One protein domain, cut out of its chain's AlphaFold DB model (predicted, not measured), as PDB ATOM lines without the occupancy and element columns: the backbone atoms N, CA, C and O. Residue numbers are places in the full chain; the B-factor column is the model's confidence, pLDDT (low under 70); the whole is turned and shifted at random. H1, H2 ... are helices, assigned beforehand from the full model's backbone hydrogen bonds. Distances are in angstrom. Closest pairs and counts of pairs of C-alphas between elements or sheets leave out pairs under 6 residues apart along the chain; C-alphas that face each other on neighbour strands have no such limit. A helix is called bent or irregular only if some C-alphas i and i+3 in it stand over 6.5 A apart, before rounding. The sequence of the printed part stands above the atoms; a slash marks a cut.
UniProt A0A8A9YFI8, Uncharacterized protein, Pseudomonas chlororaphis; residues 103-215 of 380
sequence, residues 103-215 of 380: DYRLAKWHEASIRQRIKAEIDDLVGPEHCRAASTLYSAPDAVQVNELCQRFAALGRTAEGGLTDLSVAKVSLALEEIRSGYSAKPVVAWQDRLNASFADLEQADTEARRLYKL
ATOM      1  N   ASP A 103      36.903  12.375 -13.176       93.44
ATOM      2  CA  ASP A 103      36.546  11.005 -13.559       93.44
ATOM      3  C   ASP A 103      35.211  10.960 -14.304       93.44
ATOM      4  O   ASP A 103      35.085  10.307 -15.338       93.44
ATOM      5  N   TYR A 104      34.216  11.719 -13.835       94.50
ATOM      6  CA  TYR A 104      32.928  11.828 -14.512       94.50
ATOM      7  C   TYR A 104      33.064  12.412 -15.924       94.50
ATOM      8  O   TYR A 104      32.453  11.901 -16.866       94.50
ATOM      9  N   ARG A 105      33.878  13.464 -16.099       94.31
ATOM     10  CA  ARG A 105      34.143  14.037 -17.427       94.31
ATOM     11  C   ARG A 105      34.813  13.009 -18.332       94.31
ATOM     12  O   ARG A 105      34.379  12.860 -19.470       94.31
ATOM     13  N   LEU A 106      35.817  12.288 -17.835       95.00
ATOM     14  CA  LEU A 106      36.501  11.235 -18.589       95.00
ATOM     15  C   LEU A 106      35.523  10.132 -19.023       95.00
ATOM     16  O   LEU A 106      35.499   9.762 -20.195       95.00
ATOM     17  N   ALA A 107      34.667   9.664 -18.111       94.06
ATOM     18  CA  ALA A 107      33.647   8.663 -18.408       94.06
ATOM     19  C   ALA A 107      32.650   9.153 -19.471       94.06
ATOM     20  O   ALA A 107      32.308   8.406 -20.386       94.06
ATOM     21  N   LYS A 108      32.237  10.429 -19.422       95.00
ATOM     22  CA  LYS A 108      31.379  11.029 -20.455       95.00
ATOM     23  C   LYS A 108      32.057  11.151 -21.815       95.00
ATOM     24  O   LYS A 108      31.413  10.893 -22.832       95.00
ATOM     25  N   TRP A 109      33.337  11.506 -21.850       95.75
ATOM     26  CA  TRP A 109      34.117  11.492 -23.088       95.75
ATOM     27  C   TRP A 109      34.235  10.081 -23.666       95.75
ATOM     28  O   TRP A 109      34.067   9.899 -24.871       95.75
ATOM     29  N   HIS A 110      34.466   9.082 -22.815       95.56
ATOM     30  CA  HIS A 110      34.530   7.683 -23.225       95.56
ATOM     31  C   HIS A 110      33.192   7.188 -23.799       95.56
ATOM     32  O   HIS A 110      33.169   6.649 -24.904       95.56
ATOM     33  N   GLU A 111      32.073   7.468 -23.123       94.56
ATOM     34  CA  GLU A 111      30.712   7.177 -23.606       94.56
ATOM     35  C   GLU A 111      30.449   7.819 -24.981       94.56
ATOM     36  O   GLU A 111      29.970   7.157 -25.905       94.56
ATOM     37  N   ALA A 112      30.797   9.100 -25.148       94.00
ATOM     38  CA  ALA A 112      30.632   9.813 -26.414       94.00
ATOM     39  C   ALA A 112      31.502   9.216 -27.533       94.00
ATOM     40  O   ALA A 112      31.038   9.073 -28.666       94.00
ATOM     41  N   SER A 113      32.736   8.818 -27.214       95.62
ATOM     42  CA  SER A 113      33.641   8.155 -28.156       95.62
ATOM     43  C   SER A 113      33.093   6.801 -28.616       95.62
ATOM     44  O   SER A 113      33.138   6.508 -29.812       95.62
ATOM     45  N   ILE A 114      32.547   5.987 -27.705       95.00
ATOM     46  CA  ILE A 114      31.906   4.709 -28.056       95.00
ATOM     47  C   ILE A 114      30.676   4.963 -28.927       95.00
ATOM     48  O   ILE A 114      30.498   4.306 -29.950       95.00
ATOM     49  N   ARG A 115      29.853   5.965 -28.595       94.00
ATOM     50  CA  ARG A 115      28.686   6.325 -29.412       94.00
ATOM     51  C   ARG A 115      29.083   6.734 -30.831       94.00
ATOM     52  O   ARG A 115      28.414   6.340 -31.783       94.00
ATOM     53  N   GLN A 116      30.167   7.488 -30.984       93.69
ATOM     54  CA  GLN A 116      30.692   7.855 -32.298       93.69
ATOM     55  C   GLN A 116      31.206   6.630 -33.066       93.69
ATOM     56  O   GLN A 116      30.949   6.505 -34.262       93.69
ATOM     57  N   ARG A 117      31.870   5.695 -32.376       94.69
ATOM     58  CA  ARG A 117      32.293   4.415 -32.953       94.69
ATOM     59  C   ARG A 117      31.102   3.581 -33.428       94.69
ATOM     60  O   ARG A 117      31.138   3.108 -34.553       94.69
ATOM     61  N   ILE A 118      30.032   3.470 -32.638       95.56
ATOM     62  CA  ILE A 118      28.802   2.764 -33.039       95.56
ATOM     63  C   ILE A 118      28.203   3.391 -34.301       95.56
ATOM     64  O   ILE A 118      27.807   2.671 -35.210       95.56
ATOM     65  N   LYS A 119      28.164   4.728 -34.400       94.88
ATOM     66  CA  LYS A 119      27.694   5.406 -35.622       94.88
ATOM     67  C   LYS A 119      28.528   5.006 -36.840       94.88
ATOM     68  O   LYS A 119      27.955   4.674 -37.872       94.88
ATOM     69  N   ALA A 120      29.853   4.994 -36.704       93.12
ATOM     70  CA  ALA A 120      30.749   4.563 -37.772       93.12
ATOM     71  C   ALA A 120      30.568   3.073 -38.122       93.12
ATOM     72  O   ALA A 120      30.528   2.732 -39.296       93.12
ATOM     73  N   GLU A 121      30.397   2.197 -37.128       94.50
ATOM     74  CA  GLU A 121      30.148   0.765 -37.339       94.50
ATOM     75  C   GLU A 121      28.792   0.504 -38.015       94.50
ATOM     76  O   GLU A 121      28.699  -0.377 -38.861       94.50
ATOM     77  N   ILE A 122      27.741   1.275 -37.713       94.06
ATOM     78  CA  ILE A 122      26.463   1.184 -38.442       94.06
ATOM     79  C   ILE A 122      26.658   1.609 -39.905       94.06
ATOM     80  O   ILE A 122      26.177   0.927 -40.811       94.06
ATOM     81  N   ASP A 123      27.383   2.705 -40.136       92.19
ATOM     82  CA  ASP A 123      27.673   3.209 -41.482       92.19
ATOM     83  C   ASP A 123      28.622   2.293 -42.286       92.19
ATOM     84  O   ASP A 123      28.572   2.316 -43.513       92.19
ATOM     85  N   ASP A 124      29.421   1.441 -41.634       91.56
ATOM     86  CA  ASP A 124      30.317   0.466 -42.282       91.56
ATOM     87  C   ASP A 124      29.558  -0.534 -43.171       91.56
ATOM     88  O   ASP A 124      30.022  -0.864 -44.256       91.56
ATOM     89  N   LEU A 125      28.371  -0.993 -42.749       90.31
ATOM     90  CA  LEU A 125      27.565  -1.943 -43.531       90.31
ATOM     91  C   LEU A 125      26.321  -1.310 -44.161       90.31
ATOM     92  O   LEU A 125      25.890  -1.735 -45.230       90.31
ATOM     93  N   VAL A 126      25.735  -0.304 -43.510       91.38
ATOM     94  CA  VAL A 126      24.461   0.303 -43.932       91.38
ATOM     95  C   VAL A 126      24.625   1.777 -44.337       91.38
ATOM     96  O   VAL A 126      23.660   2.538 -44.463       91.38
ATOM     97  N   GLY A 127      25.866   2.210 -44.556       88.88
ATOM     98  CA  GLY A 127      26.170   3.527 -45.096       88.88
ATOM     99  C   GLY A 127      25.737   3.656 -46.562       88.88
ATOM    100  O   GLY A 127      25.738   2.668 -47.299       88.88
ATOM    101  N   PRO A 128      25.411   4.870 -47.046       86.69
ATOM    102  CA  PRO A 128      24.869   5.066 -48.392       86.69
ATOM    103  C   PRO A 128      25.825   4.588 -49.491       86.69
ATOM    104  O   PRO A 128      25.379   4.034 -50.493       86.69
ATOM    105  N   GLU A 129      27.132   4.777 -49.299       87.44
ATOM    106  CA  GLU A 129      28.153   4.345 -50.259       87.44
ATOM    107  C   GLU A 129      28.369   2.826 -50.229       87.44
ATOM    108  O   GLU A 129      28.435   2.195 -51.284       87.44
ATOM    109  N   HIS A 130      28.382   2.212 -49.039       88.44
ATOM    110  CA  HIS A 130      28.523   0.758 -48.906       88.44
ATOM    111  C   HIS A 130      27.328   0.016 -49.507       88.44
ATOM    112  O   HIS A 130      27.494  -0.936 -50.268       88.44
ATOM    113  N   CYS A 131      26.117   0.527 -49.267       89.44
ATOM    114  CA  CYS A 131      24.888  -0.001 -49.848       89.44
ATOM    115  C   CYS A 131      24.863   0.079 -51.383       89.44
ATOM    116  O   CYS A 131      24.323  -0.813 -52.030       89.44
ATOM    117  N   ARG A 132      25.468   1.109 -51.994       88.88
ATOM    118  CA  ARG A 132      25.605   1.190 -53.463       88.88
ATOM    119  C   ARG A 132      26.622   0.189 -54.011       88.88
ATOM    120  O   ARG A 132      26.446  -0.304 -55.121       88.88
ATOM    121  N   ALA A 133      27.676  -0.100 -53.251       90.31
ATOM    122  CA  ALA A 133      28.760  -0.991 -53.662       90.31
ATOM    123  C   ALA A 133      28.518  -2.474 -53.317       90.31
ATOM    124  O   ALA A 133      29.270  -3.337 -53.778       90.31
ATOM    125  N   ALA A 134      27.471  -2.803 -52.553       88.19
ATOM    126  CA  ALA A 134      27.227  -4.144 -52.014       88.19
ATOM    127  C   ALA A 134      27.216  -5.262 -53.075       88.19
ATOM    128  O   ALA A 134      27.787  -6.328 -52.847       88.19
ATOM    129  N   SER A 135      26.651  -5.014 -54.265       87.19
ATOM    130  CA  SER A 135      26.621  -5.987 -55.373       87.19
ATOM    131  C   SER A 135      27.990  -6.273 -55.999       87.19
ATOM    132  O   SER A 135      28.135  -7.250 -56.726       87.19
ATOM    133  N   THR A 136      28.976  -5.407 -55.756       89.25
ATOM    134  CA  THR A 136      30.356  -5.554 -56.248       89.25
ATOM    135  C   THR A 136      31.309  -6.099 -55.185       89.25
ATOM    136  O   THR A 136      32.308  -6.723 -55.528       89.25
ATOM    137  N   LEU A 137      30.995  -5.884 -53.902       87.56
ATOM    138  CA  LEU A 137      31.841  -6.252 -52.763       87.56
ATOM    139  C   LEU A 137      31.573  -7.665 -52.231       87.56
ATOM    140  O   LEU A 137      32.462  -8.268 -51.631       87.56
ATOM    141  N   TYR A 138      30.366  -8.196 -52.434       90.19
ATOM    142  CA  TYR A 138      29.937  -9.468 -51.854       90.19
ATOM    143  C   TYR A 138      29.499 -10.483 -52.908       90.19
ATOM    144  O   TYR A 138      29.168 -10.146 -54.043       90.19
ATOM    145  N   SER A 139      29.485 -11.759 -52.510       89.12
ATOM    146  CA  SER A 139      28.939 -12.835 -53.336       89.12
ATOM    147  C   SER A 139      27.440 -12.610 -53.584       89.12
ATOM    148  O   SER A 139      26.760 -12.032 -52.739       89.12
ATOM    149  N   ALA A 140      26.900 -13.072 -54.719       85.31
ATOM    150  CA  ALA A 140      25.491 -12.866 -55.078       85.31
ATOM    151  C   ALA A 140      24.470 -13.176 -53.949       85.31
ATOM    152  O   ALA A 140      23.589 -12.342 -53.737       85.31
ATOM    153  N   PRO A 141      24.563 -14.292 -53.190       87.00
ATOM    154  CA  PRO A 141      23.627 -14.552 -52.091       87.00
ATOM    155  C   PRO A 141      23.820 -13.622 -50.880       87.00
ATOM    156  O   PRO A 141      22.836 -13.228 -50.258       87.00
ATOM    157  N   ASP A 142      25.057 -13.229 -50.560       88.44
ATOM    158  CA  ASP A 142      25.336 -12.307 -49.451       88.44
ATOM    159  C   ASP A 142      24.925 -10.865 -49.803       88.44
ATOM    160  O   ASP A 142      24.388 -10.143 -48.964       88.44
ATOM    161  N   ALA A 143      25.127 -10.451 -51.058       89.19
ATOM    162  CA  ALA A 143      24.777  -9.121 -51.554       89.19
ATOM    163  C   ALA A 143      23.265  -8.855 -51.499       89.19
ATOM    164  O   ALA A 143      22.859  -7.729 -51.219       89.19
ATOM    165  N   VAL A 144      22.427  -9.874 -51.730       90.75
ATOM    166  CA  VAL A 144      20.962  -9.758 -51.590       90.75
ATOM    167  C   VAL A 144      20.589  -9.423 -50.145       90.75
ATOM    168  O   VAL A 144      19.891  -8.439 -49.917       90.75
ATOM    169  N   GLN A 145      21.132 -10.160 -49.174       90.75
ATOM    170  CA  GLN A 145      20.860  -9.924 -47.753       90.75
ATOM    171  C   GLN A 145      21.379  -8.559 -47.268       90.75
ATOM    172  O   GLN A 145      20.702  -7.868 -46.510       90.75
ATOM    173  N   VAL A 146      22.559  -8.128 -47.729       90.56
ATOM    174  CA  VAL A 146      23.089  -6.787 -47.416       90.56
ATOM    175  C   VAL A 146      22.206  -5.691 -48.023       90.56
ATOM    176  O   VAL A 146      21.910  -4.703 -47.352       90.56
ATOM    177  N   ASN A 147      21.718  -5.867 -49.254       91.12
ATOM    178  CA  ASN A 147      20.817  -4.907 -49.897       91.12
ATOM    179  C   ASN A 147      19.462  -4.795 -49.184       91.12
ATOM    180  O   ASN A 147      18.945  -3.687 -49.036       91.12
ATOM    181  N   GLU A 148      18.896  -5.905 -48.709       91.69
ATOM    182  CA  GLU A 148      17.671  -5.906 -47.895       91.69
ATOM    183  C   GLU A 148      17.870  -5.137 -46.580       91.69
ATOM    184  O   GLU A 148      17.048  -4.289 -46.217       91.69
ATOM    185  N   LEU A 149      19.007  -5.351 -45.908       91.50
ATOM    186  CA  LEU A 149      19.375  -4.622 -44.692       91.50
ATOM    187  C   LEU A 149      19.545  -3.115 -44.957       91.50
ATOM    188  O   LEU A 149      19.062  -2.280 -44.187       91.50
ATOM    189  N   CYS A 150      20.170  -2.760 -46.080       92.25
ATOM    190  CA  CYS A 150      20.308  -1.384 -46.550       92.25
ATOM    191  C   CYS A 150      18.958  -0.713 -46.822       92.25
ATOM    192  O   CYS A 150      18.748   0.431 -46.420       92.25
ATOM    193  N   GLN A 151      18.018  -1.413 -47.462       92.00
ATOM    194  CA  GLN A 151      16.668  -0.897 -47.698       92.00
ATOM    195  C   GLN A 151      15.914  -0.675 -46.385       92.00
ATOM    196  O   GLN A 151      15.290   0.372 -46.201       92.00
ATOM    197  N   ARG A 152      16.027  -1.618 -45.442       90.56
ATOM    198  CA  ARG A 152      15.400  -1.534 -44.116       90.56
ATOM    199  C   ARG A 152      15.829  -0.287 -43.341       90.56
ATOM    200  O   ARG A 152      15.014   0.320 -42.647       90.56
ATOM    201  N   PHE A 153      17.087   0.120 -43.476       92.12
ATOM    202  CA  PHE A 153      17.661   1.266 -42.768       92.12
ATOM    203  C   PHE A 153      17.903   2.499 -43.656       92.12
ATOM    204  O   PHE A 153      18.507   3.476 -43.209       92.12
ATOM    205  N   ALA A 154      17.361   2.528 -44.875       85.94
ATOM    206  CA  ALA A 154      17.497   3.669 -45.783       85.94
ATOM    207  C   ALA A 154      16.904   4.974 -45.209       85.94
ATOM    208  O   ALA A 154      17.354   6.067 -45.543       85.94
ATOM    209  N   ALA A 155      15.914   4.859 -44.314       86.75
ATOM    210  CA  ALA A 155      15.235   5.983 -43.665       86.75
ATOM    211  C   ALA A 155      15.859   6.407 -42.315       86.75
ATOM    212  O   ALA A 155      15.216   7.112 -41.529       86.75
ATOM    213  N   LEU A 156      17.083   5.966 -41.994       90.44
ATOM    214  CA  LEU A 156      17.779   6.443 -40.797       90.44
ATOM    215  C   LEU A 156      18.078   7.947 -40.914       90.44
ATOM    216  O   LEU A 156      18.679   8.418 -41.877       90.44
ATOM    217  N   GLY A 157      17.670   8.709 -39.898       87.50
ATOM    218  CA  GLY A 157      17.917  10.146 -39.819       87.50
ATOM    219  C   GLY A 157      19.406  10.455 -39.655       87.50
ATOM    220  O   GLY A 157      20.071   9.876 -38.783       87.50
ATOM    221  N   ARG A 158      19.905  11.391 -40.462       89.50
ATOM    222  CA  ARG A 158      21.290  11.880 -40.461       89.50
ATOM    223  C   ARG A 158      21.336  13.375 -40.129       89.50
ATOM    224  O   ARG A 158      20.357  14.089 -40.332       89.50
ATOM    225  N   THR A 159      22.450  13.834 -39.573       88.88
ATOM    226  CA  THR A 159      22.733  15.252 -39.323       88.88
ATOM    227  C   THR A 159      23.040  15.976 -40.638       88.88
ATOM    228  O   THR A 159      23.236  15.342 -41.674       88.88
ATOM    229  N   ALA A 160      23.121  17.311 -40.601       82.19
ATOM    230  CA  ALA A 160      23.505  18.121 -41.764       82.19
ATOM    231  C   ALA A 160      24.895  17.756 -42.327       82.19
ATOM    232  O   ALA A 160      25.152  17.944 -43.509       82.19
ATOM    233  N   GLU A 161      25.765  17.188 -41.489       82.94
ATOM    234  CA  GLU A 161      27.113  16.724 -41.839       82.94
ATOM    235  C   GLU A 161      27.134  15.265 -42.341       82.94
ATOM    236  O   GLU A 161      28.196  14.705 -42.589       82.94
ATOM    237  N   GLY A 162      25.969  14.620 -42.481       79.81
ATOM    238  CA  GLY A 162      25.836  13.255 -43.005       79.81
ATOM    239  C   GLY A 162      26.008  12.128 -41.977       79.81
ATOM    240  O   GLY A 162      25.784  10.963 -42.312       79.81
ATOM    241  N   GLY A 163      26.336  12.447 -40.722       85.88
ATOM    242  CA  GLY A 163      26.475  11.465 -39.642       85.88
ATOM    243  C   GLY A 163      25.133  10.984 -39.084       85.88
ATOM    244  O   GLY A 163      24.141  11.709 -39.100       85.88
ATOM    245  N   LEU A 164      25.074   9.761 -38.554       91.38
ATOM    246  CA  LEU A 164      23.854   9.227 -37.936       91.38
ATOM    247  C   LEU A 164      23.442  10.001 -36.669       91.38
ATOM    248  O   LEU A 164      24.265  10.357 -35.818       91.38
ATOM    249  N   THR A 165      22.134  10.230 -36.515       92.50
ATOM    250  CA  THR A 165      21.563  10.808 -35.284       92.50
ATOM    251  C   THR A 165      21.494   9.777 -34.154       92.50
ATOM    252  O   THR A 165      21.424   8.573 -34.402       92.50
ATOM    253  N   ASP A 166      21.451  10.233 -32.900       89.31
ATOM    254  CA  ASP A 166      21.327   9.342 -31.732       89.31
ATOM    255  C   ASP A 166      20.019   8.524 -31.765       89.31
ATOM    256  O   ASP A 166      19.998   7.358 -31.374       89.31
ATOM    257  N   LEU A 167      18.942   9.089 -32.325       91.38
ATOM    258  CA  LEU A 167      17.682   8.372 -32.543       91.38
ATOM    259  C   LEU A 167      17.841   7.226 -33.554       91.38
ATOM    260  O   LEU A 167      17.248   6.164 -33.378       91.38
ATOM    261  N   SER A 168      18.637   7.423 -34.606       92.00
ATOM    262  CA  SER A 168      18.935   6.374 -35.587       92.00
ATOM    263  C   SER A 168      19.717   5.223 -34.967       92.00
ATOM    264  O   SER A 168      19.392   4.068 -35.225       92.00
ATOM    265  N   VAL A 169      20.683   5.524 -34.094       92.19
ATOM    266  CA  VAL A 169      21.426   4.503 -33.340       92.19
ATOM    267  C   VAL A 169      20.476   3.671 -32.467       92.19
ATOM    268  O   VAL A 169      20.543   2.444 -32.498       92.19
ATOM    269  N   ALA A 170      19.533   4.314 -31.770       90.75
ATOM    270  CA  ALA A 170      18.527   3.619 -30.960       90.75
ATOM    271  C   ALA A 170      17.554   2.761 -31.798       90.75
ATOM    272  O   ALA A 170      17.122   1.692 -31.373       90.75
ATOM    273  N   LYS A 171      17.205   3.199 -33.015       91.75
ATOM    274  CA  LYS A 171      16.390   2.391 -33.939       91.75
ATOM    275  C   LYS A 171      17.121   1.127 -34.386       91.75
ATOM    276  O   LYS A 171      16.500   0.071 -34.462       91.75
ATOM    277  N   VAL A 172      18.422   1.229 -34.667       91.69
ATOM    278  CA  VAL A 172      19.245   0.065 -35.022       91.69
ATOM    279  C   VAL A 172      19.364  -0.885 -33.834       91.69
ATOM    280  O   VAL A 172      19.149  -2.080 -34.015       91.69
ATOM    281  N   SER A 173      19.601  -0.378 -32.617       92.12
ATOM    282  CA  SER A 173      19.726  -1.232 -31.427       92.12
ATOM    283  C   SER A 173      18.463  -2.054 -31.149       92.12
ATOM    284  O   SER A 173      18.560  -3.228 -30.811       92.12
ATOM    285  N   LEU A 174      17.274  -1.469 -31.343       90.44
ATOM    286  CA  LEU A 174      15.995  -2.177 -31.189       90.44
ATOM    287  C   LEU A 174      15.763  -3.249 -32.264       90.44
ATOM    288  O   LEU A 174      15.067  -4.227 -32.011       90.44
ATOM    289  N   ALA A 175      16.332  -3.070 -33.456       91.06
ATOM    290  CA  ALA A 175      16.174  -3.994 -34.576       91.06
ATOM    291  C   ALA A 175      17.204  -5.140 -34.584       91.06
ATOM    292  O   ALA A 175      17.032  -6.089 -35.347       91.06
ATOM    293  N   LEU A 176      18.260  -5.082 -33.755       88.94
ATOM    294  CA  LEU A 176      19.349  -6.071 -33.753       88.94
ATOM    295  C   LEU A 176      18.866  -7.504 -33.508       88.94
ATOM    296  O   LEU A 176      19.323  -8.414 -34.193       88.94
ATOM    297  N   GLU A 177      17.936  -7.719 -32.579       85.56
ATOM    298  CA  GLU A 177      17.450  -9.070 -32.262       85.56
ATOM    299  C   GLU A 177      16.647  -9.679 -33.425       85.56
ATOM    300  O   GLU A 177      16.775 -10.859 -33.751       85.56
ATOM    301  N   GLU A 178      15.879  -8.849 -34.134       87.75
ATOM    302  CA  GLU A 178      15.144  -9.271 -35.326       87.75
ATOM    303  C   GLU A 178      16.103  -9.586 -36.487       87.75
ATOM    304  O   GLU A 178      15.944 -10.591 -37.177       87.75
ATOM    305  N   ILE A 179      17.165  -8.787 -36.654       87.00
ATOM    306  CA  ILE A 179      18.214  -9.037 -37.656       87.00
ATOM    307  C   ILE A 179      18.925 -10.366 -37.381       87.00
ATOM    308  O   ILE A 179      19.225 -11.107 -38.314       87.00
ATOM    309  N   ARG A 180      19.120 -10.721 -36.103       85.94
ATOM    310  CA  ARG A 180      19.768 -11.981 -35.704       85.94
ATOM    311  C   ARG A 180      19.059 -13.222 -36.236       85.94
ATOM    312  O   ARG A 180      19.705 -14.220 -36.539       85.94
ATOM    313  N   SER A 181      17.732 -13.175 -36.276       83.94
ATOM    314  CA  SER A 181      16.897 -14.310 -36.672       83.94
ATOM    315  C   SER A 181      16.592 -14.335 -38.172       83.94
ATOM    316  O   SER A 181      16.292 -15.403 -38.702       83.94
ATOM    317  N   GLY A 182      16.693 -13.190 -38.859       86.00
ATOM    318  CA  GLY A 182      16.353 -13.053 -40.280       86.00
ATOM    319  C   GLY A 182      17.521 -13.138 -41.269       86.00
ATOM    320  O   GLY A 182      17.276 -13.400 -42.445       86.00
ATOM    321  N   TYR A 183      18.770 -12.936 -40.833       89.44
ATOM    322  CA  TYR A 183      19.930 -12.816 -41.728       89.44
ATOM    323  C   TYR A 183      21.023 -13.837 -41.380       89.44
ATOM    324  O   TYR A 183      21.356 -14.044 -40.217       89.44
ATOM    325  N   SER A 184      21.603 -14.473 -42.400       90.31
ATOM    326  CA  SER A 184      22.619 -15.534 -42.264       90.31
ATOM    327  C   SER A 184      23.916 -15.259 -43.032       90.31
ATOM    328  O   SER A 184      24.893 -15.997 -42.881       90.31
ATOM    329  N   ALA A 185      23.951 -14.196 -43.841       91.81
ATOM    330  CA  ALA A 185      25.129 -13.782 -44.588       91.81
ATOM    331  C   ALA A 185      26.291 -13.456 -43.639       91.81
ATOM    332  O   ALA A 185      26.148 -12.679 -42.690       91.81
ATOM    333  N   LYS A 186      27.479 -14.009 -43.921       91.12
ATOM    334  CA  LYS A 186      28.667 -13.851 -43.056       91.12
ATOM    335  C   LYS A 186      29.019 -12.385 -42.745       91.12
ATOM    336  O   LYS A 186      29.341 -12.113 -41.588       91.12
ATOM    337  N   PRO A 187      28.958 -11.436 -43.705       90.69
ATOM    338  CA  PRO A 187      29.236 -10.026 -43.422       90.69
ATOM    339  C   PRO A 187      28.239  -9.403 -42.437       90.69
ATOM    340  O   PRO A 187      28.647  -8.614 -41.587       90.69
ATOM    341  N   VAL A 188      26.961  -9.788 -42.522       91.19
ATOM    342  CA  VAL A 188      25.886  -9.280 -41.654       91.19
ATOM    343  C   VAL A 188      26.049  -9.817 -40.236       91.19
ATOM    344  O   VAL A 188      26.016  -9.035 -39.291       91.19
ATOM    345  N   VAL A 189      26.315 -11.118 -40.087       92.31
ATOM    346  CA  VAL A 189      26.563 -11.742 -38.775       92.31
ATOM    347  C   VAL A 189      27.796 -11.123 -38.107       92.31
ATOM    348  O   VAL A 189      27.730 -10.698 -36.958       92.31
ATOM    349  N   ALA A 190      28.903 -10.970 -38.840       92.31
ATOM    350  CA  ALA A 190      30.121 -10.371 -38.292       92.31
ATOM    351  C   ALA A 190      29.941  -8.893 -37.905       92.31
ATOM    352  O   ALA A 190      30.548  -8.431 -36.940       92.31
ATOM    353  N   TRP A 191      29.156  -8.129 -38.667       94.56
ATOM    354  CA  TRP A 191      28.799  -6.748 -38.334       94.56
ATOM    355  C   TRP A 191      27.910  -6.677 -37.092       94.56
ATOM    356  O   TRP A 191      28.158  -5.866 -36.201       94.56
ATOM    357  N   GLN A 192      26.930  -7.571 -36.997       92.94
ATOM    358  CA  GLN A 192      26.034  -7.670 -35.855       92.94
ATOM    359  C   GLN A 192      26.786  -8.008 -34.564       92.94
ATOM    360  O   GLN A 192      26.548  -7.367 -33.542       92.94
ATOM    361  N   ASP A 193      27.712  -8.968 -34.602       92.56
ATOM    362  CA  ASP A 193      28.527  -9.333 -33.440       92.56
ATOM    363  C   ASP A 193      29.384  -8.152 -32.960       92.56
ATOM    364  O   ASP A 193      29.458  -7.892 -31.756       92.56
ATOM    365  N   ARG A 194      29.974  -7.384 -33.892       94.06
ATOM    366  CA  ARG A 194      30.713  -6.150 -33.564       94.06
ATOM    367  C   ARG A 194      29.809  -5.104 -32.919       94.06
ATOM    368  O   ARG A 194      30.169  -4.564 -31.879       94.06
ATOM    369  N   LEU A 195      28.629  -4.860 -33.493       94.56
ATOM    370  CA  LEU A 195      27.678  -3.898 -32.938       94.56
ATOM    371  C   LEU A 195      27.175  -4.312 -31.558       94.56
ATOM    372  O   LEU A 195      27.118  -3.471 -30.668       94.56
ATOM    373  N   ASN A 196      26.843  -5.589 -31.355       94.06
ATOM    374  CA  ASN A 196      26.423  -6.103 -30.052       94.06
ATOM    375  C   ASN A 196      27.506  -5.881 -28.990       94.06
ATOM    376  O   ASN A 196      27.193  -5.423 -27.891       94.06
ATOM    377  N   ALA A 197      28.774  -6.145 -29.324       94.94
ATOM    378  CA  ALA A 197      29.894  -5.859 -28.431       94.94
ATOM    379  C   ALA A 197      29.999  -4.355 -28.119       94.94
ATOM    380  O   ALA A 197      30.058  -3.974 -26.954       94.94
ATOM    381  N   SER A 198      29.921  -3.490 -29.135       95.31
ATOM    382  CA  SER A 198      29.972  -2.033 -28.951       95.31
ATOM    383  C   SER A 198      28.787  -1.486 -28.136       95.31
ATOM    384  O   SER A 198      28.960  -0.549 -27.356       95.31
ATOM    385  N   PHE A 199      27.584  -2.054 -28.271       95.31
ATOM    386  CA  PHE A 199      26.425  -1.689 -27.447       95.31
ATOM    387  C   PHE A 199      26.575  -2.150 -25.994       95.31
ATOM    388  O   PHE A 199      26.210  -1.393 -25.094       95.31
ATOM    389  N   ALA A 200      27.153  -3.331 -25.754       95.06
ATOM    390  CA  ALA A 200      27.483  -3.786 -24.404       95.06
ATOM    391  C   ALA A 200      28.530  -2.868 -23.741       95.06
ATOM    392  O   ALA A 200      28.350  -2.456 -22.592       95.06
ATOM    393  N   ASP A 201      29.564  -2.462 -24.486       95.56
ATOM    394  CA  ASP A 201      30.558  -1.480 -24.028       95.56
ATOM    395  C   ASP A 201      29.901  -0.127 -23.699       95.56
ATOM    396  O   ASP A 201      30.229   0.506 -22.693       95.56
ATOM    397  N   LEU A 202      28.939   0.319 -24.519       95.38
ATOM    398  CA  LEU A 202      28.193   1.557 -24.275       95.38
ATOM    399  C   LEU A 202      27.345   1.474 -22.999       95.38
ATOM    400  O   LEU A 202      27.300   2.442 -22.240       95.38
ATOM    401  N   GLU A 203      26.682   0.344 -22.750       95.00
ATOM    402  CA  GLU A 203      25.903   0.126 -21.526       95.00
ATOM    403  C   GLU A 203      26.808   0.139 -20.285       95.00
ATOM    404  O   GLU A 203      26.500   0.793 -19.281       95.00
ATOM    405  N   GLN A 204      27.976  -0.502 -20.364       95.62
ATOM    406  CA  GLN A 204      28.967  -0.454 -19.293       95.62
ATOM    407  C   GLN A 204      29.488   0.977 -19.062       95.62
ATOM    408  O   GLN A 204      29.581   1.426 -17.918       95.62
ATOM    409  N   ALA A 205      29.768   1.729 -20.128       94.00
ATOM    410  CA  ALA A 205      30.198   3.121 -20.018       94.00
ATOM    411  C   ALA A 205      29.109   4.026 -19.407       94.00
ATOM    412  O   ALA A 205      29.413   4.869 -18.560       94.00
ATOM    413  N   ASP A 206      27.838   3.835 -19.774       94.38
ATOM    414  CA  ASP A 206      26.712   4.598 -19.220       94.38
ATOM    415  C   ASP A 206      26.473   4.269 -17.738       94.38
ATOM    416  O   ASP A 206      26.270   5.172 -16.921       94.38
ATOM    417  N   THR A 207      26.549   2.995 -17.343       95.75
ATOM    418  CA  THR A 207      26.408   2.609 -15.927       95.75
ATOM    419  C   THR A 207      27.501   3.225 -15.053       95.75
ATOM    420  O   THR A 207      27.187   3.771 -13.986       95.75
ATOM    421  N   GLU A 208      28.753   3.239 -15.514       94.69
ATOM    422  CA  GLU A 208      29.859   3.886 -14.801       94.69
ATOM    423  C   GLU A 208      29.698   5.414 -14.774       94.69
ATOM    424  O   GLU A 208      29.814   6.034 -13.712       94.69
ATOM    425  N   ALA A 209      29.306   6.041 -15.890       93.81
ATOM    426  CA  ALA A 209      29.021   7.474 -15.929       93.81
ATOM    427  C   ALA A 209      27.885   7.865 -14.964       93.81
ATOM    428  O   ALA A 209      27.977   8.882 -14.272       93.81
ATOM    429  N   ARG A 210      26.822   7.054 -14.854       94.50
ATOM    430  CA  ARG A 210      25.725   7.261 -13.889       94.50
ATOM    431  C   ARG A 210      26.183   7.072 -12.447       94.50
ATOM    432  O   ARG A 210      25.737   7.815 -11.568       94.50
ATOM    433  N   ARG A 211      27.046   6.088 -12.181       94.50
ATOM    434  CA  ARG A 211      27.641   5.866 -10.856       94.50
ATOM    435  C   ARG A 211      28.464   7.080 -10.428       94.50
ATOM    436  O   ARG A 211      28.225   7.610  -9.343       94.50
ATOM    437  N   LEU A 212      29.353   7.564 -11.291       92.88
ATOM    438  CA  LEU A 212      30.173   8.753 -11.043       92.88
ATOM    439  C   LEU A 212      29.315  10.017 -10.911       92.88
ATOM    440  O   LEU A 212      29.527  10.810  -9.996       92.88
ATOM    441  N   TYR A 213      28.267  10.162 -11.726       91.31
ATOM    442  CA  TYR A 213      27.323  11.274 -11.607       91.31
ATOM    443  C   TYR A 213      26.694  11.351 -10.209       91.31
ATOM    444  O   TYR A 213      26.661  12.423  -9.600       91.31
ATOM    445  N   LYS A 214      26.261  10.213  -9.644       90.88
ATOM    446  CA  LYS A 214      25.728  10.158  -8.270       90.88
ATOM    447  C   LYS A 214      26.758  10.601  -7.225       90.88
ATOM    448  O   LYS A 214      26.376  11.223  -6.240       90.88
ATOM    449  N   LEU A 215      28.043  10.310  -7.436       88.75
ATOM    450  CA  LEU A 215      29.124  10.728  -6.538       88.75
ATOM    451  C   LEU A 215      29.463  12.217  -6.667       88.75
ATOM    452  O   LEU A 215      29.834  12.834  -5.674       88.75
TER     453      LEU A 215
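What this domain is: This is residues 103 to 215 of the 380 residues of an uncharacterized protein of Pseudomonas chlororaphis (UniProt A0A8A9YFI8). Two long helices, H1 and H5, run side by side in opposite ways and make the long axis; at the end where H1 stops and H5 starts, the helical hairpin of H2 and H3 extends the body. H4 crosses over one side of the long pair. The printed part has 113 residues with five named helices, H1 to H5 in chain order, and no named strand: all helix. It is only just compact, close to loose, with a radius of gyration of the C-alphas of 15.5 A, and spans 54 by 31 by 19 A.

Where its parts are: Find C-alpha 103 at (36.546, 11.005, -13.559); from there H1 runs 34.4 A to residue 126. H2 is residues 128 to 137, irregular, with C-alphas 132 and 135 7.5 A apart. H3 is residues 140 to 152. H4, residues 166 to 182, is irregular, with C-alphas 174 and 177 7.1 A apart, and has a kink of 42 degrees near residue 176. H5, residues 186 to 215, runs 44.0 A to C-alpha 215 at (29.124, 10.728, -6.538).

How they stand to each other: Begin at H1, the hub. It touches H5 at a shallow tilt of 18 degrees, closest at C-alphas 107 and 209, 5.4 A. H1 and H2 touch only at the corner, only just, with 3 pairs of C-alphas within 8 A. H2 touches H3, closest at C-alphas 135 and 143, 5.3 A. H4 touches H5 with residues 173 to 180 alone, closest at C-alphas 176 and 192, 7.2 A. H2 is apart from H4 and H5. Every O i to N i+4 pair is within hydrogen-bond range in H5; H1 has 19 of 20, H2 4 of 6, H3 8 of 9 and H4 10 of 13.

The domain as a whole: The farthest C-alphas, 140 and 215, are 54.1 A apart. The printed part has no cut. Residues 153 to 165 form the long link. No printed residue is under 70 in pLDDT.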